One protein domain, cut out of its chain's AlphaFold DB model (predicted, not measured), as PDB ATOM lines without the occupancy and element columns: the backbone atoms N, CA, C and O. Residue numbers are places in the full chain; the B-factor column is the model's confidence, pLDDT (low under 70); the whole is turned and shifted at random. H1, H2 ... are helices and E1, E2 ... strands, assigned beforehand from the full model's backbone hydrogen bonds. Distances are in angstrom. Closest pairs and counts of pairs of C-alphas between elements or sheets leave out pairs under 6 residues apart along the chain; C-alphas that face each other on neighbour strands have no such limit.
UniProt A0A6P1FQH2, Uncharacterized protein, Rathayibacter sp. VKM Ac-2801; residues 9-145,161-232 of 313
ATOM      1  N   ALA A   9       5.203 -26.646 110.553       97.81
ATOM      2  CA  ALA A   9       6.614 -26.996 110.449       97.81
ATOM      3  C   ALA A   9       6.786 -28.381 109.812       97.81
ATOM      4  O   ALA A   9       7.601 -28.539 108.909       97.81
ATOM      5  N   ALA A  10       5.962 -29.359 110.206       98.31
ATOM      6  CA  ALA A  10       5.970 -30.685 109.584       98.31
ATOM      7  C   ALA A  10       5.589 -30.639 108.091       98.31
ATOM      8  O   ALA A  10       6.175 -31.353 107.280       98.31
ATOM      9  N   ALA A  11       4.636 -29.780 107.710       98.44
ATOM     10  CA  ALA A  11       4.286 -29.561 106.306       98.44
ATOM     11  C   ALA A  11       5.441 -28.946 105.505       98.44
ATOM     12  O   ALA A  11       5.743 -29.416 104.410       98.44
ATOM     13  N   MET A  12       6.112 -27.932 106.052       98.56
ATOM     14  CA  MET A  12       7.238 -27.286 105.374       98.56
ATOM     15  C   MET A  12       8.479 -28.178 105.299       98.56
ATOM     16  O   MET A  12       9.226 -28.093 104.330       98.56
ATOM     17  N   GLU A  13       8.664 -29.077 106.259       98.75
ATOM     18  CA  GLU A  13       9.724 -30.081 106.206       98.75
ATOM     19  C   GLU A  13       9.495 -31.101 105.080       98.75
ATOM     20  O   GLU A  13      10.425 -31.437 104.350       98.75
ATOM     21  N   LEU A  14       8.246 -31.536 104.866       98.75
ATOM     22  CA  LEU A  14       7.890 -32.374 103.715       98.75
ATOM     23  C   LEU A  14       8.109 -31.645 102.383       98.75
ATOM     24  O   LEU A  14       8.604 -32.252 101.434       98.75
ATOM     25  N   VAL A  15       7.767 -30.354 102.312       98.88
ATOM     26  CA  VAL A  15       8.048 -29.507 101.140       98.88
ATOM     27  C   VAL A  15       9.547 -29.483 100.857       98.88
ATOM     28  O   VAL A  15       9.958 -29.865  99.766       98.88
ATOM     29  N   ARG A  16      10.359 -29.136 101.863       98.81
ATOM     30  CA  ARG A  16      11.822 -29.071 101.756       98.81
ATOM     31  C   ARG A  16      12.418 -30.400 101.292       98.81
ATOM     32  O   ARG A  16      13.180 -30.423 100.334       98.81
ATOM     33  N   ALA A  17      12.050 -31.508 101.936       98.75
ATOM     34  CA  ALA A  17      12.556 -32.830 101.572       98.75
ATOM     35  C   ALA A  17      12.155 -33.241 100.142       98.75
ATOM     36  O   ALA A  17      12.930 -33.901  99.450       98.75
ATOM     37  N   SER A  18      10.962 -32.840  99.687       98.75
ATOM     38  CA  SER A  18      10.492 -33.106  98.320       98.75
ATOM     39  C   SER A  18      11.277 -32.297  97.286       98.75
ATOM     40  O   SER A  18      11.736 -32.879  96.304       98.75
ATOM     41  N   ASP A  19      11.478 -30.995  97.520       98.62
ATOM     42  CA  ASP A  19      12.267 -30.130  96.633       98.62
ATOM     43  C   ASP A  19      13.726 -30.605  96.557       98.62
ATOM     44  O   ASP A  19      14.258 -30.800  95.469       98.62
ATOM     45  N   GLU A  20      14.362 -30.887  97.699       98.25
ATOM     46  CA  GLU A  20      15.755 -31.352  97.734       98.25
ATOM     47  C   GLU A  20      15.945 -32.692  97.013       98.25
ATOM     48  O   GLU A  20      16.960 -32.905  96.346       98.25
ATOM     49  N   ALA A  21      14.979 -33.607  97.125       98.25
ATOM     50  CA  ALA A  21      14.996 -34.852  96.365       98.25
ATOM     51  C   ALA A  21      14.815 -34.596  94.857       98.25
ATOM     52  O   ALA A  21      15.521 -35.196  94.042       98.25
ATOM     53  N   ALA A  22      13.913 -33.688  94.476       98.00
ATOM     54  CA  ALA A  22      13.652 -33.336  93.083       98.00
ATOM     55  C   ALA A  22      14.855 -32.652  92.409       98.00
ATOM     56  O   ALA A  22      15.191 -32.991  91.268       98.00
ATOM     57  N   GLU A  23      15.524 -31.742  93.118       96.19
ATOM     58  CA  GLU A  23      16.758 -31.079  92.688       96.19
ATOM     59  C   GLU A  23      17.906 -32.078  92.556       96.19
ATOM     60  O   GLU A  23      18.607 -32.100  91.543       96.19
ATOM     61  N   ALA A  24      18.076 -32.964  93.538       96.19
ATOM     62  CA  ALA A  24      19.154 -33.940  93.507       96.19
ATOM     63  C   ALA A  24      18.994 -34.954  92.354       96.19
ATOM     64  O   ALA A  24      19.986 -35.303  91.708       96.19
ATOM     65  N   LEU A  25      17.756 -35.351  92.020       95.62
ATOM     66  CA  LEU A  25      17.453 -36.144  90.819       95.62
ATOM     67  C   LEU A  25      17.885 -35.429  89.533       95.62
ATOM     68  O   LEU A  25      18.433 -36.067  88.630       95.62
ATOM     69  N   PHE A  26      17.675 -34.112  89.449       91.12
ATOM     70  CA  PHE A  26      18.095 -33.306  88.304       91.12
ATOM     71  C   PHE A  26      19.622 -33.178  88.215       91.12
ATOM     72  O   PHE A  26      20.197 -33.438  87.157       91.12
ATOM     73  N   SER A  27      20.302 -32.843  89.318       91.00
ATOM     74  CA  SER A  27      21.766 -32.698  89.342       91.00
ATOM     75  C   SER A  27      22.477 -33.997  88.961       91.00
ATOM     76  O   SER A  27      23.393 -33.998  88.137       91.00
ATOM     77  N   GLN A  28      22.020 -35.132  89.492       90.12
ATOM     78  CA  GLN A  28      22.531 -36.442  89.090       90.12
ATOM     79  C   GLN A  28      22.109 -36.826  87.668       90.12
ATOM     80  O   GLN A  28      22.807 -37.592  87.000       90.12
ATOM     81  N   GLY A  29      20.980 -36.289  87.185       88.56
ATOM     82  CA  GLY A  29      20.567 -36.239  85.775       88.56
ATOM     83  C   GLY A  29      21.736 -35.964  84.848       88.56
ATOM     84  O   GLY A  29      22.061 -36.771  83.971       88.56
ATOM     85  N   LEU A  30      22.388 -34.836  85.109       89.19
ATOM     86  CA  LEU A  30      23.495 -34.318  84.318       89.19
ATOM     87  C   LEU A  30      24.735 -35.207  84.436       89.19
ATOM     88  O   LEU A  30      25.262 -35.643  83.416       89.19
ATOM     89  N   LEU A  31      25.148 -35.551  85.660       89.62
ATOM     90  CA  LEU A  31      26.348 -36.365  85.897       89.62
ATOM     91  C   LEU A  31      26.254 -37.752  85.247       89.62
ATOM     92  O   LEU A  31      27.186 -38.184  84.571       89.62
ATOM     93  N   ARG A  32      25.109 -38.432  85.392       91.94
ATOM     94  CA  ARG A  32      24.892 -39.753  84.778       91.94
ATOM     95  C   ARG A  32      24.796 -39.663  83.254       91.94
ATOM     96  O   ARG A  32      25.225 -40.595  82.586       91.94
ATOM     97  N   SER A  33      24.292 -38.553  82.702       92.94
ATOM     98  CA  SER A  33      24.277 -38.341  81.246       92.94
ATOM     99  C   SER A  33      25.696 -38.199  80.692       92.94
ATOM    100  O   SER A  33      26.032 -38.885  79.737       92.94
ATOM    101  N   VAL A  34      26.553 -37.403  81.346       94.44
ATOM    102  CA  VAL A  34      27.969 -37.258  80.957       94.44
ATOM    103  C   VAL A  34      28.710 -38.594  81.048       94.44
ATOM    104  O   VAL A  34      29.434 -38.963  80.130       94.44
ATOM    105  N   ALA A  35      28.500 -39.355  82.125       95.31
ATOM    106  CA  ALA A  35      29.112 -40.674  82.271       95.31
ATOM    107  C   ALA A  35      28.618 -41.672  81.204       95.31
ATOM    108  O   ALA A  35      29.405 -42.467  80.696       95.31
ATOM    109  N   ALA A  36      27.331 -41.623  80.842       96.38
ATOM    110  CA  ALA A  36      26.767 -42.462  79.787       96.38
ATOM    111  C   ALA A  36      27.320 -42.095  78.403       96.38
ATOM    112  O   ALA A  36      27.646 -42.985  77.622       96.38
ATOM    113  N   GLU A  37      27.451 -40.802  78.103       96.56
ATOM    114  CA  GLU A  37      28.070 -40.316  76.865       96.56
ATOM    115  C   GLU A  37      29.532 -40.761  76.774       96.56
ATOM    116  O   GLU A  37      29.927 -41.329  75.757       96.56
ATOM    117  N   TYR A  38      30.295 -40.614  77.861       96.88
ATOM    118  CA  TYR A  38      31.690 -41.051  77.937       96.88
ATOM    119  C   TYR A  38      31.856 -42.560  77.705       96.88
ATOM    120  O   TYR A  38      32.751 -42.974  76.966       96.88
ATOM    121  N   ALA A  39      30.972 -43.378  78.286       96.38
ATOM    122  CA  ALA A  39      30.916 -44.818  78.041       96.38
ATOM    123  C   ALA A  39      30.571 -45.149  76.577       96.38
ATOM    124  O   ALA A  39      31.150 -46.063  75.994       96.38
ATOM    125  N   LEU A  40      29.657 -44.394  75.962       96.75
ATOM    126  CA  LEU A  40      29.183 -44.627  74.594       96.75
ATOM    127  C   LEU A  40      30.190 -44.267  73.491       96.75
ATOM    128  O   LEU A  40      29.989 -44.700  72.355       96.75
ATOM    129  N   GLU A  41      31.249 -43.506  73.777       96.25
ATOM    130  CA  GLU A  41      32.265 -43.138  72.774       96.25
ATOM    131  C   GLU A  41      32.931 -44.374  72.140       96.25
ATOM    132  O   GLU A  41      33.022 -44.468  70.909       96.25
ATOM    133  N   GLU A  42      33.298 -45.356  72.971       94.12
ATOM    134  CA  GLU A  42      33.973 -46.598  72.563       94.12
ATOM    135  C   GLU A  42      33.069 -47.837  72.646       94.12
ATOM    136  O   GLU A  42      33.520 -48.956  72.417       94.12
ATOM    137  N   PHE A  43      31.772 -47.659  72.919       96.00
ATOM    138  CA  PHE A  43      30.805 -48.754  72.985       96.00
ATOM    139  C   PHE A  43      30.019 -48.878  71.672       96.00
ATOM    140  O   PHE A  43      29.226 -48.005  71.305       96.00
ATOM    141  N   ARG A  44      30.224 -49.978  70.939       94.62
ATOM    142  CA  ARG A  44      29.615 -50.251  69.624       94.62
ATOM    143  C   ARG A  44      28.938 -51.618  69.597       94.62
ATOM    144  O   ARG A  44      29.356 -52.540  70.286       94.62
ATOM    145  N   GLY A  45      27.920 -51.761  68.749       91.56
ATOM    146  CA  GLY A  45      27.158 -53.003  68.581       91.56
ATOM    147  C   GLY A  45      25.798 -52.974  69.284       91.56
ATOM    148  O   GLY A  45      25.358 -51.934  69.777       91.56
ATOM    149  N   ALA A  46      25.108 -54.116  69.311       89.25
ATOM    150  CA  ALA A  46      23.727 -54.196  69.806       89.25
ATOM    151  C   ALA A  46      23.615 -53.860  71.305       89.25
ATOM    152  O   ALA A  46      22.667 -53.200  71.729       89.25
ATOM    153  N   TYR A  47      24.620 -54.229  72.100       90.88
ATOM    154  CA  TYR A  47      24.652 -53.923  73.531       90.88
ATOM    155  C   TYR A  47      24.868 -52.436  73.836       90.88
ATOM    156  O   TYR A  47      24.355 -51.945  74.840       90.88
ATOM    157  N   ALA A  48      25.525 -51.690  72.942       93.12
ATOM    158  CA  ALA A  48      25.605 -50.236  73.056       93.12
ATOM    159  C   ALA A  48      24.228 -49.576  72.861       93.12
ATOM    160  O   ALA A  48      23.909 -48.581  73.513       93.12
ATOM    161  N   GLU A  49      23.386 -50.141  71.988       92.19
ATOM    162  CA  GLU A  49      22.009 -49.676  71.794       92.19
ATOM    163  C   GLU A  49      21.116 -50.026  72.991       92.19
ATOM    164  O   GLU A  49      20.393 -49.158  73.477       92.19
ATOM    165  N   LEU A  50      21.231 -51.237  73.548       92.12
ATOM    166  CA  LEU A  50      20.553 -51.587  74.805       92.12
ATOM    167  C   LEU A  50      20.960 -50.645  75.945       92.12
ATOM    168  O   LEU A  50      20.106 -50.137  76.669       92.12
ATOM    169  N   PHE A  51      22.259 -50.365  76.082       94.88
ATOM    170  CA  PHE A  51      22.770 -49.443  77.094       94.88
ATOM    171  C   PHE A  51      22.197 -48.033  76.922       94.88
ATOM    172  O   PHE A  51      21.760 -47.418  77.899       94.88
ATOM    173  N   ARG A  52      22.117 -47.542  75.681       95.56
ATOM    174  CA  ARG A  52      21.486 -46.256  75.357       95.56
ATOM    175  C   ARG A  52      20.009 -46.230  75.760       95.56
ATOM    176  O   ARG A  52      19.568 -45.251  76.358       95.56
ATOM    177  N   GLN A  53      19.260 -47.296  75.481       95.00
ATOM    178  CA  GLN A  53      17.841 -47.406  75.842       95.00
ATOM    179  C   GLN A  53      17.623 -47.439  77.357       95.00
ATOM    180  O   GLN A  53      16.730 -46.758  77.863       95.00
ATOM    181  N   VAL A  54      18.461 -48.178  78.092       94.44
ATOM    182  CA  VAL A  54      18.445 -48.202  79.562       94.44
ATOM    183  C   VAL A  54      18.717 -46.805  80.124       94.44
ATOM    184  O   VAL A  54      17.933 -46.309  80.934       94.44
ATOM    185  N   CYS A  55      19.764 -46.125  79.642       95.50
ATOM    186  CA  CYS A  55      20.097 -44.764  80.069       95.50
ATOM    187  C   CYS A  55      18.972 -43.758  79.774       95.50
ATOM    188  O   CYS A  55      18.686 -42.888  80.600       95.50
ATOM    189  N   LEU A  56      18.313 -43.874  78.615       95.69
ATOM    190  CA  LEU A  56      17.175 -43.026  78.258       95.69
ATOM    191  C   LEU A  56      15.983 -43.266  79.193       95.69
ATOM    192  O   LEU A  56      15.428 -42.306  79.727       95.69
ATOM    193  N   CYS A  57      15.630 -44.528  79.446       95.94
ATOM    194  CA  CYS A  57      14.533 -44.883  80.344       95.94
ATOM    195  C   CYS A  57      14.788 -44.397  81.782       95.94
ATOM    196  O   CYS A  57      13.896 -43.832  82.419       95.94
ATOM    197  N   ASP A  58      16.016 -44.548  82.289       94.75
ATOM    198  CA  ASP A  58      16.418 -44.009  83.593       94.75
ATOM    199  C   ASP A  58      16.290 -42.475  83.641       94.75
ATOM    200  O   ASP A  58      15.727 -41.924  84.593       94.75
ATOM    201  N   LYS A  59      16.744 -41.767  82.599       95.56
ATOM    202  CA  LYS A  59      16.601 -40.307  82.493       95.56
ATOM    203  C   LYS A  59      15.133 -39.872  82.521       95.56
ATOM    204  O   LYS A  59      14.781 -38.953  83.263       95.56
ATOM    205  N   GLU A  60      14.269 -40.531  81.752       96.56
ATOM    206  CA  GLU A  60      12.829 -40.252  81.722       96.56
ATOM    207  C   GLU A  60      12.164 -40.527  83.076       96.56
ATOM    208  O   GLU A  60      11.388 -39.707  83.571       96.56
ATOM    209  N   ASN A  61      12.504 -41.643  83.725       97.38
ATOM    210  CA  ASN A  61      12.022 -41.962  85.067       97.38
ATOM    211  C   ASN A  61      12.380 -40.881  86.087       97.38
ATOM    212  O   ASN A  61      11.507 -40.453  86.843       97.38
ATOM    213  N   ARG A  62      13.637 -40.422  86.096       96.06
ATOM    214  CA  ARG A  62      14.095 -39.363  87.005       96.06
ATOM    215  C   ARG A  62      13.385 -38.042  86.745       96.06
ATOM    216  O   ARG A  62      12.970 -37.390  87.700       96.06
ATOM    217  N   GLY A  63      13.182 -37.679  85.477       96.31
ATOM    218  CA  GLY A  63      12.414 -36.492  85.100       96.31
ATOM    219  C   GLY A  63      10.969 -36.544  85.606       96.31
ATOM    220  O   GLY A  63      10.503 -35.595  86.235       96.31
ATOM    221  N   ARG A  64      10.278 -37.676  85.407       97.75
ATOM    222  CA  ARG A  64       8.903 -37.875  85.901       97.75
ATOM    223  C   ARG A  64       8.826 -37.843  87.427       97.75
ATOM    224  O   ARG A  64       7.948 -37.183  87.968       97.75
ATOM    225  N   LEU A  65       9.750 -38.508  88.124       98.31
ATOM    226  CA  LEU A  65       9.788 -38.489  89.587       98.31
ATOM    227  C   LEU A  65      10.061 -37.080  90.130       98.31
ATOM    228  O   LEU A  65       9.385 -36.649  91.057       98.31
ATOM    229  N   SER A  66      11.011 -36.348  89.542       97.94
ATOM    230  CA  SER A  66      11.301 -34.960  89.926       97.94
ATOM    231  C   SER A  66      10.068 -34.064  89.749       97.94
ATOM    232  O   SER A  66       9.739 -33.285  90.641       97.94
ATOM    233  N   ALA A  67       9.325 -34.216  88.647       97.56
ATOM    234  CA  ALA A  67       8.077 -33.486  88.430       97.56
ATOM    235  C   ALA A  67       6.995 -33.829  89.476       97.56
ATOM    236  O   ALA A  67       6.369 -32.923  90.024       97.56
ATOM    237  N   GLU A  68       6.811 -35.113  89.802       98.50
ATOM    238  CA  GLU A  68       5.862 -35.553  90.838       98.50
ATOM    239  C   GLU A  68       6.222 -35.013  92.231       98.50
ATOM    240  O   GLU A  68       5.338 -34.615  92.990       98.50
ATOM    241  N   LEU A  69       7.513 -34.952  92.574       98.62
ATOM    242  CA  LEU A  69       7.976 -34.413  93.857       98.62
ATOM    243  C   LEU A  69       7.765 -32.898  93.966       98.62
ATOM    244  O   LEU A  69       7.290 -32.429  95.002       98.62
ATOM    245  N   HIS A  70       8.023 -32.137  92.898       98.44
ATOM    246  CA  HIS A  70       7.664 -30.715  92.858       98.44
ATOM    247  C   HIS A  70       6.145 -30.512  92.980       98.44
ATOM    248  O   HIS A  70       5.693 -29.667  93.754       98.44
ATOM    249  N   GLY A  71       5.342 -31.326  92.284       98.25
ATOM    250  CA  GLY A  71       3.879 -31.285  92.381       98.25
ATOM    251  C   GLY A  71       3.358 -31.600  93.790       98.25
ATOM    252  O   GLY A  71       2.431 -30.942  94.278       98.25
ATOM    253  N   LEU A  72       3.987 -32.555  94.482       98.56
ATOM    254  CA  LEU A  72       3.722 -32.840  95.892       98.56
ATOM    255  C   LEU A  72       4.043 -31.622  96.766       98.56
ATOM    256  O   LEU A  72       3.192 -31.205  97.556       98.56
ATOM    257  N   ALA A  73       5.228 -31.028  96.604       98.69
ATOM    258  CA  ALA A  73       5.644 -29.843  97.349       98.69
ATOM    259  C   ALA A  73       4.656 -28.678  97.154       98.69
ATOM    260  O   ALA A  73       4.174 -28.100  98.130       98.69
ATOM    261  N   ASP A  74       4.267 -28.382  95.914       98.62
ATOM    262  CA  ASP A  74       3.289 -27.335  95.595       98.62
ATOM    263  C   ASP A  74       1.921 -27.586  96.228       98.62
ATOM    264  O   ASP A  74       1.306 -26.669  96.793       98.62
ATOM    265  N   THR A  75       1.459 -28.835  96.188       98.56
ATOM    266  CA  THR A  75       0.193 -29.228  96.807       98.56
ATOM    267  C   THR A  75       0.251 -29.051  98.322       98.56
ATOM    268  O   THR A  75      -0.653 -28.449  98.903       98.56
ATOM    269  N   VAL A  76       1.329 -29.490  98.978       98.44
ATOM    270  CA  VAL A  76       1.505 -29.337 100.432       98.44
ATOM    271  C   VAL A  76       1.622 -27.861 100.825       98.44
ATOM    272  O   VAL A  76       0.989 -27.445 101.798       98.44
ATOM    273  N   ARG A  77       2.324 -27.027 100.042       98.56
ATOM    274  CA  ARG A  77       2.343 -25.563 100.238       98.56
ATOM    275  C   ARG A  77       0.934 -24.973 100.155       98.56
ATOM    276  O   ARG A  77       0.580 -24.110 100.958       98.56
ATOM    277  N   LEU A  78       0.113 -25.422  99.202       98.31
ATOM    278  CA  LEU A  78      -1.275 -24.974  99.088       98.31
ATOM    279  C   LEU A  78      -2.111 -25.414 100.294       98.31
ATOM    280  O   LEU A  78      -2.825 -24.584 100.855       98.31
ATOM    281  N   VAL A  79      -1.993 -26.666 100.738       98.00
ATOM    282  CA  VAL A  79      -2.646 -27.153 101.963       98.00
ATOM    283  C   VAL A  79      -2.233 -26.308 103.172       98.00
ATOM    284  O   VAL A  79      -3.094 -25.890 103.943       98.00
ATOM    285  N   ALA A  80      -0.944 -25.989 103.314       97.62
ATOM    286  CA  ALA A  80      -0.442 -25.153 104.401       97.62
ATOM    287  C   ALA A  80      -1.045 -23.740 104.386       97.62
ATOM    288  O   ALA A  80      -1.422 -23.230 105.442       97.62
ATOM    289  N   ARG A  81      -1.212 -23.131 103.202       97.81
ATOM    290  CA  ARG A  81      -1.925 -21.849 103.059       97.81
ATOM    291  C   ARG A  81      -3.395 -21.960 103.468       97.81
ATOM    292  O   ARG A  81      -3.879 -21.114 104.210       97.81
ATOM    293  N   ARG A  82      -4.090 -23.026 103.055       97.00
ATOM    294  CA  ARG A  82      -5.491 -23.270 103.448       97.00
ATOM    295  C   ARG A  82      -5.649 -23.488 104.950       97.00
ATOM    296  O   ARG A  82      -6.632 -23.037 105.527       97.00
ATOM    297  N   ALA A  83      -4.684 -24.145 105.591       95.75
ATOM    298  CA  ALA A  83      -4.674 -24.293 107.041       95.75
ATOM    299  C   ALA A  83      -4.547 -22.926 107.730       95.75
ATOM    300  O   ALA A  83      -5.239 -22.655 108.705       95.75
ATOM    301  N   GLU A  84      -3.702 -22.036 107.216       94.88
ATOM    302  CA  GLU A  84      -3.586 -20.684 107.769       94.88
ATOM    303  C   GLU A  84      -4.884 -19.879 107.616       94.88
ATOM    304  O   GLU A  84      -5.341 -19.243 108.564       94.88
ATOM    305  N   GLU A  85      -5.541 -19.975 106.458       94.38
ATOM    306  CA  GLU A  85      -6.855 -19.363 106.236       94.38
ATOM    307  C   GLU A  85      -7.913 -19.887 107.222       94.38
ATOM    308  O   GLU A  85      -8.678 -19.094 107.773       94.38
ATOM    309  N   GLU A  86      -7.936 -21.197 107.487       94.44
ATOM    310  CA  GLU A  86      -8.851 -21.807 108.459       94.44
ATOM    311  C   GLU A  86      -8.548 -21.362 109.896       94.44
ATOM    312  O   GLU A  86      -9.479 -21.077 110.654       94.44
ATOM    313  N   ARG A  87      -7.265 -21.265 110.281       92.38
ATOM    314  CA  ARG A  87      -6.860 -20.718 111.588       92.38
ATOM    315  C   ARG A  87      -7.386 -19.303 111.762       92.38
ATOM    316  O   ARG A  87      -8.141 -19.059 112.703       92.38
ATOM    317  N   ARG A  88      -7.083 -18.414 110.814       92.25
ATOM    318  CA  ARG A  88      -7.533 -17.018 110.849       92.25
ATOM    319  C   ARG A  88      -9.056 -16.920 110.928       92.25
ATOM    320  O   ARG A  88      -9.588 -16.224 111.787       92.25
ATOM    321  N   ARG A  89      -9.773 -17.673 110.091       91.88
ATOM    322  CA  ARG A  89     -11.243 -17.686 110.081       91.88
ATOM    323  C   ARG A  89     -11.830 -18.151 111.422       91.88
ATOM    324  O   ARG A  89     -12.862 -17.634 111.852       91.88
ATOM    325  N   ARG A  90     -11.194 -19.100 112.116       89.88
ATOM    326  CA  ARG A  90     -11.610 -19.526 113.467       89.88
ATOM    327  C   ARG A  90     -11.298 -18.485 114.532       89.88
ATOM    328  O   ARG A  90     -12.119 -18.280 115.422       89.88
ATOM    329  N   GLU A  91     -10.144 -17.837 114.451       90.75
ATOM    330  CA  GLU A  91      -9.745 -16.773 115.377       90.75
ATOM    331  C   GLU A  91     -10.665 -15.555 115.271       90.75
ATOM    332  O   GLU A  91     -11.139 -15.058 116.294       90.75
ATOM    333  N   GLU A  92     -10.984 -15.130 114.047       91.12
ATOM    334  CA  GLU A  92     -11.948 -14.064 113.761       91.12
ATOM    335  C   GLU A  92     -13.334 -14.406 114.316       91.12
ATOM    336  O   GLU A  92     -13.955 -13.581 114.990       91.12
ATOM    337  N   TYR A  93     -13.801 -15.640 114.096       90.19
ATOM    338  CA  TYR A  93     -15.092 -16.096 114.610       90.19
ATOM    339  C   TYR A  93     -15.118 -16.136 116.142       90.19
ATOM    340  O   TYR A  93     -16.043 -15.607 116.753       90.19
ATOM    341  N   ALA A  94     -14.076 -16.671 116.783       89.44
ATOM    342  CA  ALA A  94     -13.961 -16.689 118.240       89.44
ATOM    343  C   ALA A  94     -13.853 -15.272 118.833       89.44
ATOM    344  O   ALA A  94     -14.356 -15.008 119.924       89.44
ATOM    345  N   ALA A  95     -13.187 -14.342 118.142       91.00
ATOM    346  CA  ALA A  95     -13.120 -12.940 118.547       91.00
ATOM    347  C   ALA A  95     -14.471 -12.234 118.413       91.00
ATOM    348  O   ALA A  95     -14.824 -11.419 119.265       91.00
ATOM    349  N   TRP A  96     -15.238 -12.543 117.369       91.25
ATOM    350  CA  TRP A  96     -16.611 -12.071 117.235       91.25
ATOM    351  C   TRP A  96     -17.519 -12.645 118.328       91.25
ATOM    352  O   TRP A  96     -18.234 -11.874 118.960       91.25
ATOM    353  N   GLU A  97     -17.428 -13.943 118.623       90.62
ATOM    354  CA  GLU A  97     -18.221 -14.606 119.668       90.62
ATOM    355  C   GLU A  97     -17.991 -13.961 121.044       90.62
ATOM    356  O   GLU A  97     -18.948 -13.591 121.720       90.62
ATOM    357  N   ARG A  98     -16.730 -13.676 121.409       91.12
ATOM    358  CA  ARG A  98     -16.407 -12.936 122.645       91.12
ATOM    359  C   ARG A  98     -17.077 -11.561 122.704       91.12
ATOM    360  O   ARG A  98     -17.650 -11.199 123.730       91.12
ATOM    361  N   ARG A  99     -17.031 -10.801 121.606       89.44
ATOM    362  CA  ARG A  99     -17.662  -9.472 121.532       89.44
ATOM    363  C   ARG A  99     -19.190  -9.572 121.570       89.44
ATOM    364  O   ARG A  99     -19.839  -8.725 122.182       89.44
ATOM    365  N   ALA A 100     -19.770 -10.602 120.955       87.38
ATOM    366  CA  ALA A 100     -21.203 -10.873 121.002       87.38
ATOM    367  C   ALA A 100     -21.673 -11.214 122.428       87.38
ATOM    368  O   ALA A 100     -22.676 -10.658 122.881       87.38
ATOM    369  N   ASP A 101     -20.915 -12.033 123.159       88.94
ATOM    370  CA  ASP A 101     -21.180 -12.374 124.561       88.94
ATOM    371  C   ASP A 101     -21.092 -11.156 125.489       88.94
ATOM    372  O   ASP A 101     -21.916 -10.989 126.390       88.94
ATOM    373  N   GLU A 102     -20.105 -10.281 125.285       87.31
ATOM    374  CA  GLU A 102     -19.978  -9.023 126.030       87.31
ATOM    375  C   GLU A 102     -21.170  -8.096 125.787       87.31
ATOM    376  O   GLU A 102     -21.725  -7.536 126.741       87.31
ATOM    377  N   ARG A 103     -21.618  -7.974 124.530       83.75
ATOM    378  CA  ARG A 103     -22.837  -7.222 124.198       83.75
ATOM    379  C   ARG A 103     -24.058  -7.817 124.882       83.75
ATOM    380  O   ARG A 103     -24.831  -7.075 125.480       83.75
ATOM    381  N   GLU A 104     -24.215  -9.136 124.845       84.69
ATOM    382  CA  GLU A 104     -25.334  -9.823 125.489       84.69
ATOM    383  C   GLU A 104     -25.336  -9.624 127.011       84.69
ATOM    384  O   GLU A 104     -26.373  -9.308 127.596       84.69
ATOM    385  N   LYS A 105     -24.173  -9.713 127.664       85.94
ATOM    386  CA  LYS A 105     -24.034  -9.405 129.096       85.94
ATOM    387  C   LYS A 105     -24.424  -7.960 129.406       85.94
ATOM    388  O   LYS A 105     -25.163  -7.729 130.358       85.94
ATOM    389  N   ARG A 106     -23.980  -6.996 128.590       82.19
ATOM    390  CA  ARG A 106     -24.343  -5.577 128.739       82.19
ATOM    391  C   ARG A 106     -25.851  -5.356 128.593       82.19
ATOM    392  O   ARG A 106     -26.428  -4.654 129.417       82.19
ATOM    393  N   ARG A 107     -26.495  -6.004 127.613       78.62
ATOM    394  CA  ARG A 107     -27.959  -5.953 127.424       78.62
ATOM    395  C   ARG A 107     -28.725  -6.455 128.645       78.62
ATOM    396  O   ARG A 107     -29.736  -5.867 129.012       78.62
ATOM    397  N   ARG A 108     -28.241  -7.519 129.292       82.81
ATOM    398  CA  ARG A 108     -28.861  -8.064 130.512       82.81
ATOM    399  C   ARG A 108     -28.715  -7.148 131.727       82.81
ATOM    400  O   ARG A 108     -29.578  -7.185 132.596       82.81
ATOM    401  N   LEU A 109     -27.635  -6.366 131.801       85.69
ATOM    402  CA  LEU A 109     -27.362  -5.456 132.919       85.69
ATOM    403  C   LEU A 109     -28.117  -4.123 132.802       85.69
ATOM    404  O   LEU A 109     -28.567  -3.608 133.821       85.69
ATOM    405  N   ASP A 110     -28.279  -3.584 131.590       82.25
ATOM    406  CA  ASP A 110     -29.025  -2.340 131.344       82.25
ATOM    407  C   ASP A 110     -29.850  -2.423 130.038       82.25
ATOM    408  O   ASP A 110     -29.383  -2.034 128.958       82.25
ATOM    409  N   PRO A 111     -31.093  -2.940 130.116       72.12
ATOM    410  CA  PRO A 111     -31.961  -3.114 128.951       72.12
ATOM    411  C   PRO A 111     -32.390  -1.795 128.292       72.12
ATOM    412  O   PRO A 111     -32.674  -1.773 127.095       72.12
ATOM    413  N   ILE A 112     -32.447  -0.696 129.055       71.50
ATOM    414  CA  ILE A 112     -32.914   0.609 128.566       71.50
ATOM    415  C   ILE A 112     -31.793   1.306 127.787       71.50
ATOM    416  O   ILE A 112     -32.037   1.801 126.685       71.50
ATOM    417  N   ALA A 113     -30.555   1.282 128.293       68.12
ATOM    418  CA  ALA A 113     -29.398   1.800 127.559       68.12
ATOM    419  C   ALA A 113     -29.084   0.979 126.295       68.12
ATOM    420  O   ALA A 113     -28.648   1.535 125.285       68.12
ATOM    421  N   ALA A 114     -29.348  -0.331 126.313       63.12
ATOM    422  CA  ALA A 114     -29.180  -1.195 125.148       63.12
ATOM    423  C   ALA A 114     -30.081  -0.804 123.965       63.12
ATOM    424  O   ALA A 114     -29.629  -0.824 122.822       63.12
ATOM    425  N   LEU A 115     -31.327  -0.398 124.235       63.56
ATOM    426  CA  LEU A 115     -32.280   0.033 123.209       63.56
ATOM    427  C   LEU A 115     -31.810   1.310 122.483       63.56
ATOM    428  O   LEU A 115     -32.062   1.476 121.292       63.56
ATOM    429  N   ALA A 116     -31.085   2.188 123.185       62.66
ATOM    430  CA  ALA A 116     -30.508   3.412 122.626       62.66
ATOM    431  C   ALA A 116     -29.226   3.168 121.798       62.66
ATOM    432  O   ALA A 116     -28.858   4.004 120.976       62.66
ATOM    433  N   ALA A 117     -28.554   2.025 121.982       62.53
ATOM    434  CA  ALA A 117     -27.260   1.699 121.369       62.53
ATOM    435  C   ALA A 117     -27.350   0.907 120.045       62.53
ATOM    436  O   ALA A 117     -26.317   0.493 119.517       62.53
ATOM    437  N   GLY A 118     -28.550   0.700 119.485       58.12
ATOM    438  CA  GLY A 118     -28.823  -0.199 118.346       58.12
ATOM    439  C   GLY A 118     -28.035   0.042 117.043       58.12
ATOM    440  O   GLY A 118     -28.102  -0.775 116.129       58.12
ATOM    441  N   VAL A 119     -27.249   1.117 116.943       55.03
ATOM    442  CA  VAL A 119     -26.336   1.381 115.814       55.03
ATOM    443  C   VAL A 119     -25.099   0.467 115.851       55.03
ATOM    444  O   VAL A 119     -24.619   0.044 114.801       55.03
ATOM    445  N   ASP A 120     -24.621   0.097 117.043       56.25
ATOM    446  CA  ASP A 120     -23.403  -0.711 117.250       56.25
ATOM    447  C   ASP A 120     -23.606  -2.189 116.828       56.25
ATOM    448  O   ASP A 120     -22.678  -2.886 116.421       56.25
ATOM    449  N   GLU A 121     -24.856  -2.669 116.851       55.38
ATOM    450  CA  GLU A 121     -25.242  -4.028 116.433       55.38
ATOM    451  C   GLU A 121     -25.274  -4.222 114.912       55.38
ATOM    452  O   GLU A 121     -25.015  -5.322 114.425       55.38
ATOM    453  N   VAL A 122     -25.569  -3.168 114.147       57.38
ATOM    454  CA  VAL A 122     -25.668  -3.239 112.678       57.38
ATOM    455  C   VAL A 122     -24.284  -3.361 112.028       57.38
ATOM    456  O   VAL A 122     -24.163  -3.913 110.928       57.38
ATOM    457  N   VAL A 123     -23.244  -2.876 112.715       63.59
ATOM    458  CA  VAL A 123     -21.860  -2.818 112.228       63.59
ATOM    459  C   VAL A 123     -21.090  -4.113 112.519       63.59
ATOM    460  O   VAL A 123     -20.270  -4.520 111.698       63.59
ATOM    461  N   ASP A 124     -21.379  -4.817 113.620       73.50
ATOM    462  CA  ASP A 124     -20.633  -6.020 114.025       73.50
ATOM    463  C   ASP A 124     -21.290  -7.353 113.617       73.50
ATOM    464  O   ASP A 124     -21.675  -8.187 114.450       73.50
ATOM    465  N   ARG A 125     -21.425  -7.558 112.304       78.31
ATOM    466  CA  ARG A 125     -21.955  -8.808 111.737       78.31
ATOM    467  C   ARG A 125     -20.997  -9.990 111.951       78.31
ATOM    468  O   ARG A 125     -19.783  -9.789 111.958       78.31
ATOM    469  N   PRO A 126     -21.523 -11.224 112.082       79.12
ATOM    470  CA  PRO A 126     -20.687 -12.410 112.209       79.12
ATOM    471  C   PRO A 126     -19.788 -12.596 110.976       79.12
ATOM    472  O   PRO A 126     -20.269 -12.448 109.846       79.12
ATOM    473  N   PRO A 127     -18.503 -12.942 111.169       83.81
ATOM    474  CA  PRO A 127     -17.641 -13.371 110.077       83.81
ATOM    475  C   PRO A 127     -18.140 -14.698 109.485       83.81
ATOM    476  O   PRO A 127     -18.941 -15.411 110.092       83.81
ATOM    477  N   SER A 128     -17.663 -15.027 108.280       80.19
ATOM    478  CA  SER A 128     -18.074 -16.238 107.556       80.19
ATOM    479  C   SER A 128     -17.901 -17.500 108.402       80.19
ATOM    480  O   SER A 128     -16.835 -17.747 108.972       80.19
ATOM    481  N   ASP A 129     -18.935 -18.338 108.414       79.94
ATOM    482  CA  ASP A 129     -18.956 -19.605 109.136       79.94
ATOM    483  C   ASP A 129     -18.599 -20.824 108.261       79.94
ATOM    484  O   ASP A 129     -18.533 -21.952 108.764       79.94
ATOM    485  N   ARG A 130     -18.280 -20.611 106.977       87.12
ATOM    486  CA  ARG A 130     -17.949 -21.668 106.004       87.12
ATOM    487  C   ARG A 130     -16.534 -22.225 106.203       87.12
ATOM    488  O   ARG A 130     -15.583 -21.443 106.122       87.12
ATOM    489  N   PRO A 131     -16.364 -23.525 106.511       87.56
ATOM    490  CA  PRO A 131     -15.037 -24.112 106.715       87.56
ATOM    491  C   PRO A 131     -14.183 -24.041 105.449       87.56
ATOM    492  O   PRO A 131     -14.686 -24.280 104.347       87.56
ATOM    493  N   VAL A 132     -12.891 -23.750 105.598       92.19
ATOM    494  CA  VAL A 132     -11.939 -23.856 104.488       92.19
ATOM    495  C   VAL A 132     -11.638 -25.333 104.250       92.19
ATOM    496  O   VAL A 132     -11.367 -26.084 105.185       92.19
ATOM    497  N   VAL A 133     -11.686 -25.760 102.989       91.69
ATOM    498  CA  VAL A 133     -11.402 -27.148 102.602       91.69
ATOM    499  C   VAL A 133     -10.023 -27.214 101.932       91.69
ATOM    500  O   VAL A 133      -9.775 -26.467 100.972       91.69
ATOM    501  N   PRO A 134      -9.105 -28.068 102.419       93.75
ATOM    502  CA  PRO A 134      -7.820 -28.287 101.771       93.75
ATOM    503  C   PRO A 134      -7.985 -29.135 100.499       93.75
ATOM    504  O   PRO A 134      -8.867 -29.994 100.440       93.75
ATOM    505  N   PRO A 135      -7.147 -28.922  99.471       94.31
ATOM    506  CA  PRO A 135      -7.101 -29.827  98.328       94.31
ATOM    507  C   PRO A 135      -6.581 -31.217  98.749       94.31
ATOM    508  O   PRO A 135      -5.763 -31.303  99.670       94.31
ATOM    509  N   PRO A 136      -7.013 -32.300  98.077       95.94
ATOM    510  CA  PRO A 136      -6.467 -33.630  98.311       95.94
ATOM    511  C   PRO A 136      -5.028 -33.740  97.814       95.94
ATOM    512  O   PRO A 136      -4.685 -33.261  96.733       95.94
ATOM    513  N   ILE A 137      -4.195 -34.416  98.600       97.38
ATOM    514  CA  ILE A 137      -2.819 -34.745  98.239       97.38
ATOM    515  C   ILE A 137      -2.827 -35.986  97.348       97.38
ATOM    516  O   ILE A 137      -3.369 -37.037  97.713       97.38
ATOM    517  N   ARG A 138      -2.190 -35.851  96.183       97.06
ATOM    518  CA  ARG A 138      -1.953 -36.918  95.213       97.06
ATOM    519  C   ARG A 138      -0.496 -36.864  94.765       97.06
ATOM    520  O   ARG A 138      -0.039 -35.804  94.357       97.06
ATOM    521  N   ALA A 139       0.206 -37.990  94.843       97.50
ATOM    522  CA  ALA A 139       1.560 -38.133  94.304       97.50
ATOM    523  C   ALA A 139       1.774 -39.582  93.860       97.50
ATOM    524  O   ALA A 139       1.837 -40.506  94.688       97.50
ATOM    525  N   LEU A 140       1.829 -39.795  92.548       97.88
ATOM    526  CA  LEU A 140       1.799 -41.123  91.950       97.88
ATOM    527  C   LEU A 140       2.997 -41.309  91.042       97.88
ATOM    528  O   LEU A 140       3.167 -40.619  90.046       97.88
ATOM    529  N   PHE A 141       3.801 -42.313  91.355       98.44
ATOM    530  CA  PHE A 141       4.945 -42.658  90.535       98.44
ATOM    531  C   PHE A 141       5.122 -44.171  90.470       98.44
ATOM    532  O   PHE A 141       4.983 -44.874  91.476       98.44
ATOM    533  N   SER A 142       5.423 -44.641  89.261       98.06
ATOM    534  CA  SER A 142       5.826 -46.008  88.950       98.06
ATOM    535  C   SER A 142       6.925 -45.934  87.889       98.06
ATOM    536  O   SER A 142       6.672 -45.422  86.785       98.06
ATOM    537  N   PRO A 143       8.143 -46.406  88.188       97.75
ATOM    538  CA  PRO A 143       9.221 -46.389  87.216       97.75
ATOM    539  C   PRO A 143       8.948 -47.394  86.093       97.75
ATOM    540  O   PRO A 143       8.258 -48.399  86.273       97.75
ATOM    541  N   GLN A 144       9.490 -47.100  84.919       95.94
ATOM    542  CA  GLN A 144       9.562 -48.026  83.793       95.94
ATOM    543  C   GLN A 144      10.916 -48.740  83.803       95.94
ATOM    544  O   GLN A 144      11.888 -48.229  84.356       95.94
ATOM    545  N   SER A 145      10.990 -49.913  83.182       91.56
ATOM    546  CA  SER A 145      12.245 -50.639  82.986       91.56
ATOM    547  C   SER A 145      12.280 -51.238  81.590       91.56
ATOM    548  O   SER A 145      11.262 -51.752  81.121       91.56
ATOM    549  N   SER A 161      31.854 -54.177  70.815       92.81
ATOM    550  CA  SER A 161      33.125 -53.697  71.369       92.81
ATOM    551  C   SER A 161      32.851 -52.629  72.416       92.81
ATOM    552  O   SER A 161      31.958 -51.809  72.213       92.81
ATOM    553  N   ALA A 162      33.612 -52.616  73.503       95.12
ATOM    554  CA  ALA A 162      33.577 -51.556  74.501       95.12
ATOM    555  C   ALA A 162      34.957 -51.381  75.134       95.12
ATOM    556  O   ALA A 162      35.737 -52.330  75.198       95.12
ATOM    557  N   ASP A 163      35.220 -50.182  75.642       95.88
ATOM    558  CA  ASP A 163      36.325 -49.924  76.558       95.88
ATOM    559  C   ASP A 163      35.837 -50.166  78.003       95.88
ATOM    560  O   ASP A 163      34.969 -49.419  78.480       95.88
ATOM    561  N   PRO A 164      36.333 -51.209  78.697       94.50
ATOM    562  CA  PRO A 164      35.864 -51.556  80.036       94.50
ATOM    563  C   PRO A 164      36.122 -50.446  81.065       94.50
ATOM    564  O   PRO A 164      35.271 -50.207  81.921       94.50
ATOM    565  N   GLU A 165      37.211 -49.678  80.949       96.19
ATOM    566  CA  GLU A 165      37.517 -48.612  81.917       96.19
ATOM    567  C   GLU A 165      36.439 -47.516  81.905       96.19
ATOM    568  O   GLU A 165      36.051 -46.975  82.945       96.19
ATOM    569  N   ARG A 166      35.885 -47.217  80.728       97.38
ATOM    570  CA  ARG A 166      34.807 -46.228  80.582       97.38
ATOM    571  C   ARG A 166      33.479 -46.733  81.138       97.38
ATOM    572  O   ARG A 166      32.715 -45.948  81.709       97.38
ATOM    573  N   LEU A 167      33.208 -48.032  81.000       96.62
ATOM    574  CA  LEU A 167      32.053 -48.672  81.631       96.62
ATOM    575  C   LEU A 167      32.185 -48.646  83.162       96.62
ATOM    576  O   LEU A 167      31.215 -48.321  83.847       96.62
ATOM    577  N   ASP A 168      33.382 -48.882  83.698       96.44
ATOM    578  CA  ASP A 168      33.651 -48.819  85.139       96.44
ATOM    579  C   ASP A 168      33.448 -47.407  85.706       96.44
ATOM    580  O   ASP A 168      32.854 -47.241  86.779       96.44
ATOM    581  N   VAL A 169      33.854 -46.369  84.964       96.38
ATOM    582  CA  VAL A 169      33.551 -44.972  85.318       96.38
ATOM    583  C   VAL A 169      32.039 -44.754  85.408       96.38
ATOM    584  O   VAL A 169      31.561 -44.186  86.395       96.38
ATOM    585  N   PHE A 170      31.262 -45.236  84.433       96.38
ATOM    586  CA  PHE A 170      29.798 -45.140  84.474       96.38
ATOM    587  C   PHE A 170      29.189 -45.862  85.685       96.38
ATOM    588  O   PHE A 170      28.313 -45.306  86.363       96.38
ATOM    589  N   VAL A 171      29.654 -47.078  85.983       96.31
ATOM    590  CA  VAL A 171      29.188 -47.878  87.126       96.31
ATOM    591  C   VAL A 171      29.469 -47.151  88.438       96.31
ATOM    592  O   VAL A 171      28.561 -46.997  89.259       96.31
ATOM    593  N   SER A 172      30.696 -46.660  88.622       95.75
ATOM    594  CA  SER A 172      31.114 -45.927  89.820       95.75
ATOM    595  C   SER A 172      30.248 -44.684  90.054       95.75
ATOM    596  O   SER A 172      29.666 -44.517  91.132       95.75
ATOM    597  N   GLN A 173      30.061 -43.868  89.012       94.25
ATOM    598  CA  GLN A 173      29.233 -42.659  89.070       94.25
ATOM    599  C   GLN A 173      27.767 -42.978  89.387       94.25
ATOM    600  O   GLN A 173      27.145 -42.322  90.224       94.25
ATOM    601  N   THR A 174      27.212 -44.020  88.766       93.06
ATOM    602  CA  THR A 174      25.837 -44.460  89.033       93.06
ATOM    603  C   THR A 174      25.666 -44.936  90.476       93.06
ATOM    604  O   THR A 174      24.717 -44.528  91.143       93.06
ATOM    605  N   ARG A 175      26.589 -45.751  91.002       94.38
ATOM    606  CA  ARG A 175      26.507 -46.256  92.383       94.38
ATOM    607  C   ARG A 175      26.602 -45.131  93.413       94.38
ATOM    608  O   ARG A 175      25.855 -45.150  94.393       94.38
ATOM    609  N   GLN A 176      27.477 -44.149  93.184       92.50
ATOM    610  CA  GLN A 176      27.587 -42.967  94.042       92.50
ATOM    611  C   GLN A 176      26.298 -42.132  94.015       92.50
ATOM    612  O   GLN A 176      25.808 -41.713  95.066       92.50
ATOM    613  N   ALA A 177      25.728 -41.920  92.826       91.75
ATOM    614  CA  ALA A 177      24.468 -41.204  92.669       91.75
ATOM    615  C   ALA A 177      23.319 -41.908  93.413       91.75
ATOM    616  O   ALA A 177      22.599 -41.276  94.193       91.75
ATOM    617  N   ASP A 178      23.196 -43.226  93.247       93.19
ATOM    618  CA  ASP A 178      22.153 -44.015  93.897       93.19
ATOM    619  C   ASP A 178      22.272 -43.980  95.431       93.19
ATOM    620  O   ASP A 178      21.252 -43.916  96.115       93.19
ATOM    621  N   GLU A 179      23.486 -43.971  95.995       92.56
ATOM    622  CA  GLU A 179      23.684 -43.840  97.449       92.56
ATOM    623  C   GLU A 179      23.202 -42.485  97.975       92.56
ATOM    624  O   GLU A 179      22.431 -42.420  98.934       92.56
ATOM    625  N   ALA A 180      23.566 -41.395  97.296       92.00
ATOM    626  CA  ALA A 180      23.059 -40.075  97.652       92.00
ATOM    627  C   ALA A 180      21.521 -40.002  97.554       92.00
ATOM    628  O   ALA A 180      20.882 -39.351  98.382       92.00
ATOM    629  N   MET A 181      20.898 -40.711  96.603       95.12
ATOM    630  CA  MET A 181      19.432 -40.760  96.497       95.12
ATOM    631  C   MET A 181      18.768 -41.614  97.570       95.12
ATOM    632  O   MET A 181      17.659 -41.285  97.988       95.12
ATOM    633  N   ARG A 182      19.422 -42.674  98.059       96.31
ATOM    634  CA  ARG A 182      18.919 -43.440  99.212       96.31
ATOM    635  C   ARG A 182      18.783 -42.546 100.439       96.31
ATOM    636  O   ARG A 182      17.760 -42.626 101.113       96.31
ATOM    637  N   SER A 183      19.760 -41.669 100.674       96.50
ATOM    638  CA  SER A 183      19.693 -40.671 101.746       96.50
ATOM    639  C   SER A 183      18.496 -39.723 101.562       96.50
ATOM    640  O   SER A 183      17.644 -39.622 102.443       96.50
ATOM    641  N   ARG A 184      18.316 -39.143 100.363       97.75
ATOM    642  CA  ARG A 184      17.156 -38.271 100.067       97.75
ATOM    643  C   ARG A 184      15.807 -38.965 100.230       97.75
ATOM    644  O   ARG A 184      14.854 -38.373 100.729       97.75
ATOM    645  N   LEU A 185      15.719 -40.227  99.827       98.31
ATOM    646  CA  LEU A 185      14.522 -41.030 100.030       98.31
ATOM    647  C   LEU A 185      14.233 -41.243 101.526       98.31
ATOM    648  O   LEU A 185      13.071 -41.186 101.922       98.31
ATOM    649  N   GLN A 186      15.253 -41.487 102.353       98.25
ATOM    650  CA  GLN A 186      15.078 -41.641 103.802       98.25
ATOM    651  C   GLN A 186      14.557 -40.351 104.446       98.25
ATOM    652  O   GLN A 186      13.584 -40.415 105.202       98.25
ATOM    653  N   ASP A 187      15.128 -39.199 104.085       98.38
ATOM    654  CA  ASP A 187      14.664 -37.884 104.546       98.38
ATOM    655  C   ASP A 187      13.194 -37.654 104.168       98.38
ATOM    656  O   ASP A 187      12.362 -37.308 105.011       98.38
ATOM    657  N   LEU A 188      12.842 -37.930 102.909       98.56
ATOM    658  CA  LEU A 188      11.478 -37.785 102.411       98.56
ATOM    659  C   LEU A 188      10.496 -38.737 103.116       98.56
ATOM    660  O   LEU A 188       9.384 -38.335 103.458       98.56
ATOM    661  N   MET A 189      10.892 -39.989 103.369       98.62
ATOM    662  CA  MET A 189      10.084 -40.953 104.125       98.62
ATOM    663  C   MET A 189       9.840 -40.483 105.566       98.62
ATOM    664  O   MET A 189       8.719 -40.604 106.066       98.62
ATOM    665  N   ALA A 190      10.865 -39.935 106.225       98.56
ATOM    666  CA  ALA A 190      10.751 -39.397 107.577       98.56
ATOM    667  C   ALA A 190       9.823 -38.174 107.618       98.56
ATOM    668  O   ALA A 190       8.907 -38.123 108.447       98.56
ATOM    669  N   ALA A 191       9.997 -37.233 106.686       98.62
ATOM    670  CA  ALA A 191       9.160 -36.043 106.575       98.62
ATOM    671  C   ALA A 191       7.695 -36.394 106.260       98.62
ATOM    672  O   ALA A 191       6.779 -35.858 106.887       98.62
ATOM    673  N   TRP A 192       7.457 -37.359 105.364       98.38
ATOM    674  CA  TRP A 192       6.116 -37.871 105.070       98.38
ATOM    675  C   TRP A 192       5.454 -38.502 106.301       98.38
ATOM    676  O   TRP A 192       4.291 -38.220 106.591       98.38
ATOM    677  N   GLY A 193       6.192 -39.314 107.064       98.06
ATOM    678  CA  GLY A 193       5.695 -39.899 108.312       98.06
ATOM    679  C   GLY A 193       5.337 -38.837 109.358       98.06
ATOM    680  O   GLY A 193       4.276 -38.909 109.981       98.06
ATOM    681  N   ALA A 194       6.184 -37.816 109.527       98.12
ATOM    682  CA  ALA A 194       5.914 -36.698 110.429       98.12
ATOM    683  C   ALA A 194       4.673 -35.899 110.001       98.12
ATOM    684  O   ALA A 194       3.819 -35.602 110.838       98.12
ATOM    685  N   PHE A 195       4.543 -35.606 108.705       98.06
ATOM    686  CA  PHE A 195       3.378 -34.936 108.140       98.06
ATOM    687  C   PHE A 195       2.092 -35.741 108.372       98.06
ATOM    688  O   PHE A 195       1.138 -35.214 108.941       98.06
ATOM    689  N   GLY A 196       2.075 -37.030 108.018       96.12
ATOM    690  CA  GLY A 196       0.900 -37.891 108.187       96.12
ATOM    691  C   GLY A 196       0.427 -37.997 109.641       96.12
ATOM    692  O   GLY A 196      -0.774 -38.011 109.901       96.12
ATOM    693  N   ASN A 197       1.360 -37.988 110.599       96.25
ATOM    694  CA  ASN A 197       1.042 -38.055 112.027       96.25
ATOM    695  C   ASN A 197       0.501 -36.738 112.606       96.25
ATOM    696  O   ASN A 197      -0.225 -36.763 113.599       96.25
ATOM    697  N   ARG A 198       0.881 -35.586 112.041       96.81
ATOM    698  CA  ARG A 198       0.612 -34.262 112.636       96.81
ATOM    699  C   ARG A 198      -0.369 -33.400 111.843       96.81
ATOM    700  O   ARG A 198      -0.852 -32.393 112.358       96.81
ATOM    701  N   CYS A 199      -0.680 -33.792 110.611       96.38
ATOM    702  CA  CYS A 199      -1.488 -33.016 109.674       96.38
ATOM    703  C   CYS A 199      -2.697 -33.807 109.164       96.38
ATOM    704  O   CYS A 199      -2.990 -33.784 107.972       96.38
ATOM    705  N   SER A 200      -3.439 -34.481 110.050       94.44
ATOM    706  CA  SER A 200      -4.596 -35.302 109.649       94.44
ATOM    707  C   SER A 200      -5.768 -34.494 109.071       94.44
ATOM    708  O   SER A 200      -6.723 -35.075 108.561       94.44
ATOM    709  N   TRP A 201      -5.719 -33.160 109.144       94.94
ATOM    710  CA  TRP A 201      -6.639 -32.281 108.423       94.94
ATOM    711  C   TRP A 201      -6.418 -32.288 106.901       94.94
ATOM    712  O   TRP A 201      -7.338 -31.968 106.156       94.94
ATOM    713  N   ALA A 202      -5.221 -32.654 106.433       95.75
ATOM    714  CA  ALA A 202      -4.894 -32.741 105.016       95.75
ATOM    715  C   ALA A 202      -5.312 -34.111 104.443       95.75
ATOM    716  O   ALA A 202      -4.734 -35.131 104.831       95.75
ATOM    717  N   PRO A 203      -6.289 -34.178 103.522       94.88
ATOM    718  CA  PRO A 203      -6.719 -35.443 102.949       94.88
ATOM    719  C   PRO A 203      -5.661 -35.983 101.983       94.88
ATOM    720  O   PRO A 203      -5.189 -35.268 101.099       94.88
ATOM    721  N   VAL A 204      -5.326 -37.263 102.126       96.06
ATOM    722  CA  VAL A 204      -4.475 -38.006 101.190       96.06
ATOM    723  C   VAL A 204      -5.367 -38.947 100.402       96.06
ATOM    724  O   VAL A 204      -6.055 -39.777 100.991       96.06
ATOM    725  N   GLU A 205      -5.372 -38.810  99.081       94.38
ATOM    726  CA  GLU A 205      -6.240 -39.620  98.224       94.38
ATOM    727  C   GLU A 205      -5.493 -40.805  97.614       94.38
ATOM    728  O   GLU A 205      -5.929 -41.945  97.746       94.38
ATOM    729  N   SER A 206      -4.341 -40.543  96.995       91.25
ATOM    730  CA  SER A 206      -3.537 -41.562  96.318       91.25
ATOM    731  C   SER A 206      -2.055 -41.240  96.463       91.25
ATOM    732  O   SER A 206      -1.623 -40.135  96.131       91.25
ATOM    733  N   PHE A 207      -1.266 -42.201  96.944       96.50
ATOM    734  CA  PHE A 207       0.144 -41.966  97.245       96.50
ATOM    735  C   PHE A 207       0.995 -43.219  97.006       96.50
ATOM    736  O   PHE A 207       0.896 -44.199  97.745       96.50
ATOM    737  N   SER A 208       1.842 -43.193  95.973       97.50
ATOM    738  CA  SER A 208       2.776 -44.289  95.652       97.50
ATOM    739  C   SER A 208       4.218 -43.824  95.441       97.50
ATOM    740  O   SER A 208       5.098 -44.663  95.247       97.50
ATOM    741  N   VAL A 209       4.483 -42.514  95.511       98.12
ATOM    742  CA  VAL A 209       5.773 -41.923  95.124       98.12
ATOM    743  C   VAL A 209       6.971 -42.493  95.890       98.12
ATOM    744  O   VAL A 209       7.981 -42.813  95.274       98.12
ATOM    745  N   LEU A 210       6.849 -42.744  97.200       98.25
ATOM    746  CA  LEU A 210       7.930 -43.336  98.009       98.25
ATOM    747  C   LEU A 210       8.276 -44.763  97.569       98.25
ATOM    748  O   LEU A 210       9.444 -45.148  97.516       98.25
ATOM    749  N   ARG A 211       7.250 -45.558  97.246       98.19
ATOM    750  CA  ARG A 211       7.428 -46.919  96.740       98.19
ATOM    751  C   ARG A 211       8.060 -46.881  95.349       98.19
ATOM    752  O   ARG A 211       9.044 -47.577  95.130       98.19
ATOM    753  N   GLY A 212       7.542 -46.050  94.447       98.38
ATOM    754  CA  GLY A 212       8.094 -45.910  93.102       98.38
ATOM    755  C   GLY A 212       9.540 -45.398  93.110       98.38
ATOM    756  O   GLY A 212      10.359 -45.873  92.332       98.38
ATOM    757  N   PHE A 213       9.899 -44.496  94.030       98.38
ATOM    758  CA  PHE A 213      11.280 -44.032  94.194       98.38
ATOM    759  C   PHE A 213      12.202 -45.180  94.647       98.38
ATOM    760  O   PHE A 213      13.263 -45.393  94.064       98.38
ATOM    761  N   ARG A 214      11.776 -46.011  95.609       98.31
ATOM    762  CA  ARG A 214      12.517 -47.238  95.972       98.31
ATOM    763  C   ARG A 214      12.712 -48.181  94.788       98.31
ATOM    764  O   ARG A 214      13.801 -48.720  94.613       98.31
ATOM    765  N   GLU A 215      11.661 -48.395  94.003       98.00
ATOM    766  CA  GLU A 215      11.716 -49.239  92.807       98.00
ATOM    767  C   GLU A 215      12.693 -48.666  91.769       98.00
ATOM    768  O   GLU A 215      13.494 -49.420  91.223       98.00
ATOM    769  N   LEU A 216      12.718 -47.343  91.570       96.94
ATOM    770  CA  LEU A 216      13.670 -46.677  90.676       96.94
ATOM    771  C   LEU A 216      15.122 -46.916  91.110       96.94
ATOM    772  O   LEU A 216      15.951 -47.274  90.280       96.94
ATOM    773  N   LEU A 217      15.422 -46.793  92.407       96.31
ATOM    774  CA  LEU A 217      16.763 -47.083  92.934       96.31
ATOM    775  C   LEU A 217      17.143 -48.559  92.785       96.31
ATOM    776  O   LEU A 217      18.308 -48.883  92.562       96.31
ATOM    777  N   SER A 218      16.169 -49.465  92.888       95.19
ATOM    778  CA  SER A 218      16.403 -50.886  92.629       95.19
ATOM    779  C   SER A 218      16.688 -51.163  91.152       95.19
ATOM    780  O   SER A 218      17.514 -52.024  90.854       95.19
ATOM    781  N   ILE A 219      16.008 -50.465  90.237       94.12
ATOM    782  CA  ILE A 219      16.257 -50.562  88.794       94.12
ATOM    783  C   ILE A 219      17.661 -50.037  88.481       94.12
ATOM    784  O   ILE A 219      18.431 -50.770  87.867       94.12
ATOM    785  N   GLY A 220      18.030 -48.859  88.997       93.12
ATOM    786  CA  GLY A 220      19.363 -48.272  88.813       93.12
ATOM    787  C   GLY A 220      20.498 -49.158  89.337       93.12
ATOM    788  O   GLY A 220      21.482 -49.382  88.634       93.12
ATOM    789  N   ALA A 221      20.329 -49.771  90.514       92.62
ATOM    790  CA  ALA A 221      21.307 -50.716  91.052       92.62
ATOM    791  C   ALA A 221      21.461 -51.975  90.177       92.62
ATOM    792  O   ALA A 221      22.569 -52.504  90.026       92.62
ATOM    793  N   ALA A 222      20.360 -52.458  89.595       90.81
ATOM    794  CA  ALA A 222      20.386 -53.573  88.655       90.81
ATOM    795  C   ALA A 222      21.035 -53.178  87.315       90.81
ATOM    796  O   ALA A 222      21.784 -53.978  86.764       90.81
ATOM    797  N   ASP A 223      20.809 -51.954  86.829       92.12
ATOM    798  CA  ASP A 223      21.462 -51.420  85.627       92.12
ATOM    799  C   ASP A 223      22.977 -51.292  85.827       92.12
ATOM    800  O   ASP A 223      23.746 -51.752  84.990       92.12
ATOM    801  N   ALA A 224      23.421 -50.750  86.966       92.88
ATOM    802  CA  ALA A 224      24.843 -50.649  87.293       92.88
ATOM    803  C   ALA A 224      25.518 -52.024  87.369       92.88
ATOM    804  O   ALA A 224      26.605 -52.210  86.837       92.88
ATOM    805  N   THR A 225      24.853 -53.000  87.994       90.62
ATOM    806  CA  THR A 225      25.366 -54.376  88.094       90.62
ATOM    807  C   THR A 225      25.449 -55.042  86.720       90.62
ATOM    808  O   THR A 225      26.416 -55.735  86.427       90.62
ATOM    809  N   TRP A 226      24.458 -54.812  85.858       90.94
ATOM    810  CA  TRP A 226      24.473 -55.313  84.486       90.94
ATOM    811  C   TRP A 226      25.646 -54.741  83.675       90.94
ATOM    812  O   TRP A 226      26.372 -55.500  83.035       90.94
ATOM    813  N   VAL A 227      25.883 -53.426  83.747       93.44
ATOM    814  CA  VAL A 227      27.003 -52.777  83.039       93.44
ATOM    815  C   VAL A 227      28.358 -53.217  83.592       93.44
ATOM    816  O   VAL A 227      29.278 -53.467  82.820       93.44
ATOM    817  N   GLU A 228      28.477 -53.374  84.910       92.00
ATOM    818  CA  GLU A 228      29.690 -53.877  85.565       92.00
ATOM    819  C   GLU A 228      30.078 -55.268  85.058       92.00
ATOM    820  O   GLU A 228      31.241 -55.535  84.775       92.00
ATOM    821  N   GLN A 229      29.104 -56.154  84.876       87.62
ATOM    822  CA  GLN A 229      29.381 -57.487  84.355       87.62
ATOM    823  C   GLN A 229      29.772 -57.478  82.874       87.62
ATOM    824  O   GLN A 229      30.634 -58.257  82.471       87.62
ATOM    825  N   ILE A 230      29.190 -56.581  82.070       90.25
ATOM    826  CA  ILE A 230      29.642 -56.357  80.688       90.25
ATOM    827  C   ILE A 230      31.101 -55.877  80.684       90.25
ATOM    828  O   ILE A 230      31.910 -56.404  79.923       90.25
ATOM    829  N   SER A 231      31.452 -54.932  81.561       92.25
ATOM    830  CA  SER A 231      32.825 -54.431  81.721       92.25
ATOM    831  C   SER A 231      33.813 -55.546  82.087       92.25
ATOM    832  O   SER A 231      34.858 -55.706  81.450       92.25
ATOM    833  N   GLN A 232      33.455 -56.393  83.056       86.12
ATOM    834  CA  GLN A 232      34.266 -57.549  83.458       86.12
ATOM    835  C   GLN A 232      34.468 -58.537  82.302       86.12
ATOM    836  O   GLN A 232      35.576 -59.042  82.111       86.12
TER     837      GLN A 232
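This is residues 9 to 145 and 161 to 232 of the 313 residues of an uncharacterized protein of Rathayibacter sp. VKM Ac-2801 (UniProt A0A6P1FQH2). Four helices, H1, H2, H5 and H6, lie side by side in a bundle, and one of them, H2, runs on far past the other three as a long arm. Near the far end of that arm the chain turns through the two small helices H3 and H4, and residues 124 to 136 then fold back alongside H2 to the bundle, where strand E1 pairs with E2 in a small parallel sheet of two strands. The printed part has 209 residues with six named helices and two named strands, in the order H1, H2, H3, H4, E1, H5, E2, H6, and its class is mostly helix. It is extended, with a radius of gyration of the C-alphas of 28.3 A and spans of 103 by 23 by 23 A, and the arm makes much of the length.

H1 is residues 9 to 40, beginning at C-alpha 9, (6.614, -26.996, 110.449), and measures 45.9 A from first to last C-alpha. H2 is residues 46 to 109, the longest helix with 64 residues and 94.7 A; it ends at C-alpha 109, (-27.362, -5.456, 132.919). H3 is residues 111 to 116 and H4 is residues 119 to 123. After residues 124 to 136, a stretch with no named element, comes strand E1, residues 137 to 139. Beyond the cut, H5 is residues 164 to 198, 51.0 A long. E2 is residues 204 to 207. H6 is residues 209 to 232, 34.5 A long, and ends at C-alpha 232, (34.266, -57.549, 83.458).

H1, H2, H5 and H6 form a bundle, helices running beside one another, and their packing is mostly aligned. H1 and H2 are a helical hairpin: they touch at a shallow tilt of 12 degrees, opposite ways, and their closest C-alphas, those of Ala 22 and Ser 66, are 4.3 A apart. H1 and H5 touch at a shallow tilt of 11 degrees, opposite ways, closest at the C-alphas of Leu 14 and Ala 191, 4.8 A. H5 and H6 touch at a shallow tilt of 14 degrees, opposite ways, closest at the C-alphas of Pro 164 and Ser 231, 4.5 A. H2 touches H6 with residues 54 to 69 alone, at a shallow tilt of 19 degrees, opposite ways; the closest C-alphas, those of Asp 58 and Gly 220, are 7.4 A apart. H1 and H6 are apart, and so are H2 and H5. E1 and E2 are parallel, with 6 degrees between their directions; N 205 and O 137 are 3.0 A apart and N 139 and O 206 3.1 A, both within hydrogen-bond range. The closest C-alphas of H2 and E1, those of Leu 72 and Ala 139, are 5.9 A apart. H2 and H3 only just touch, only at the corner, with 3 pairs of C-alphas within 8 A; the closest are those of Arg 107 and Ala 114, 5.4 A. H4 touches no helix. In H1, H2, H5 and H6 every O i to N i+4 pair is within hydrogen-bond range; in H3 it is 1 of 2, and in H4 0 of 1, with 1 of 2 O i to N i+3 pairs within range.

The two C-alphas farthest apart, those of Ile 112 and Ser 161, are 102.9 A apart. Residues 108 to 113, of which 111 to 113 belong to H3, stand free. Residues 146 to 160 are not printed, and C-alphas 145 and 161 are 24.1 A apart across this cut. The link from H4 to E1 is long, with 13 residues. The mean pLDDT of the printed part is 92.1, and residues 113 to 123 are under 70.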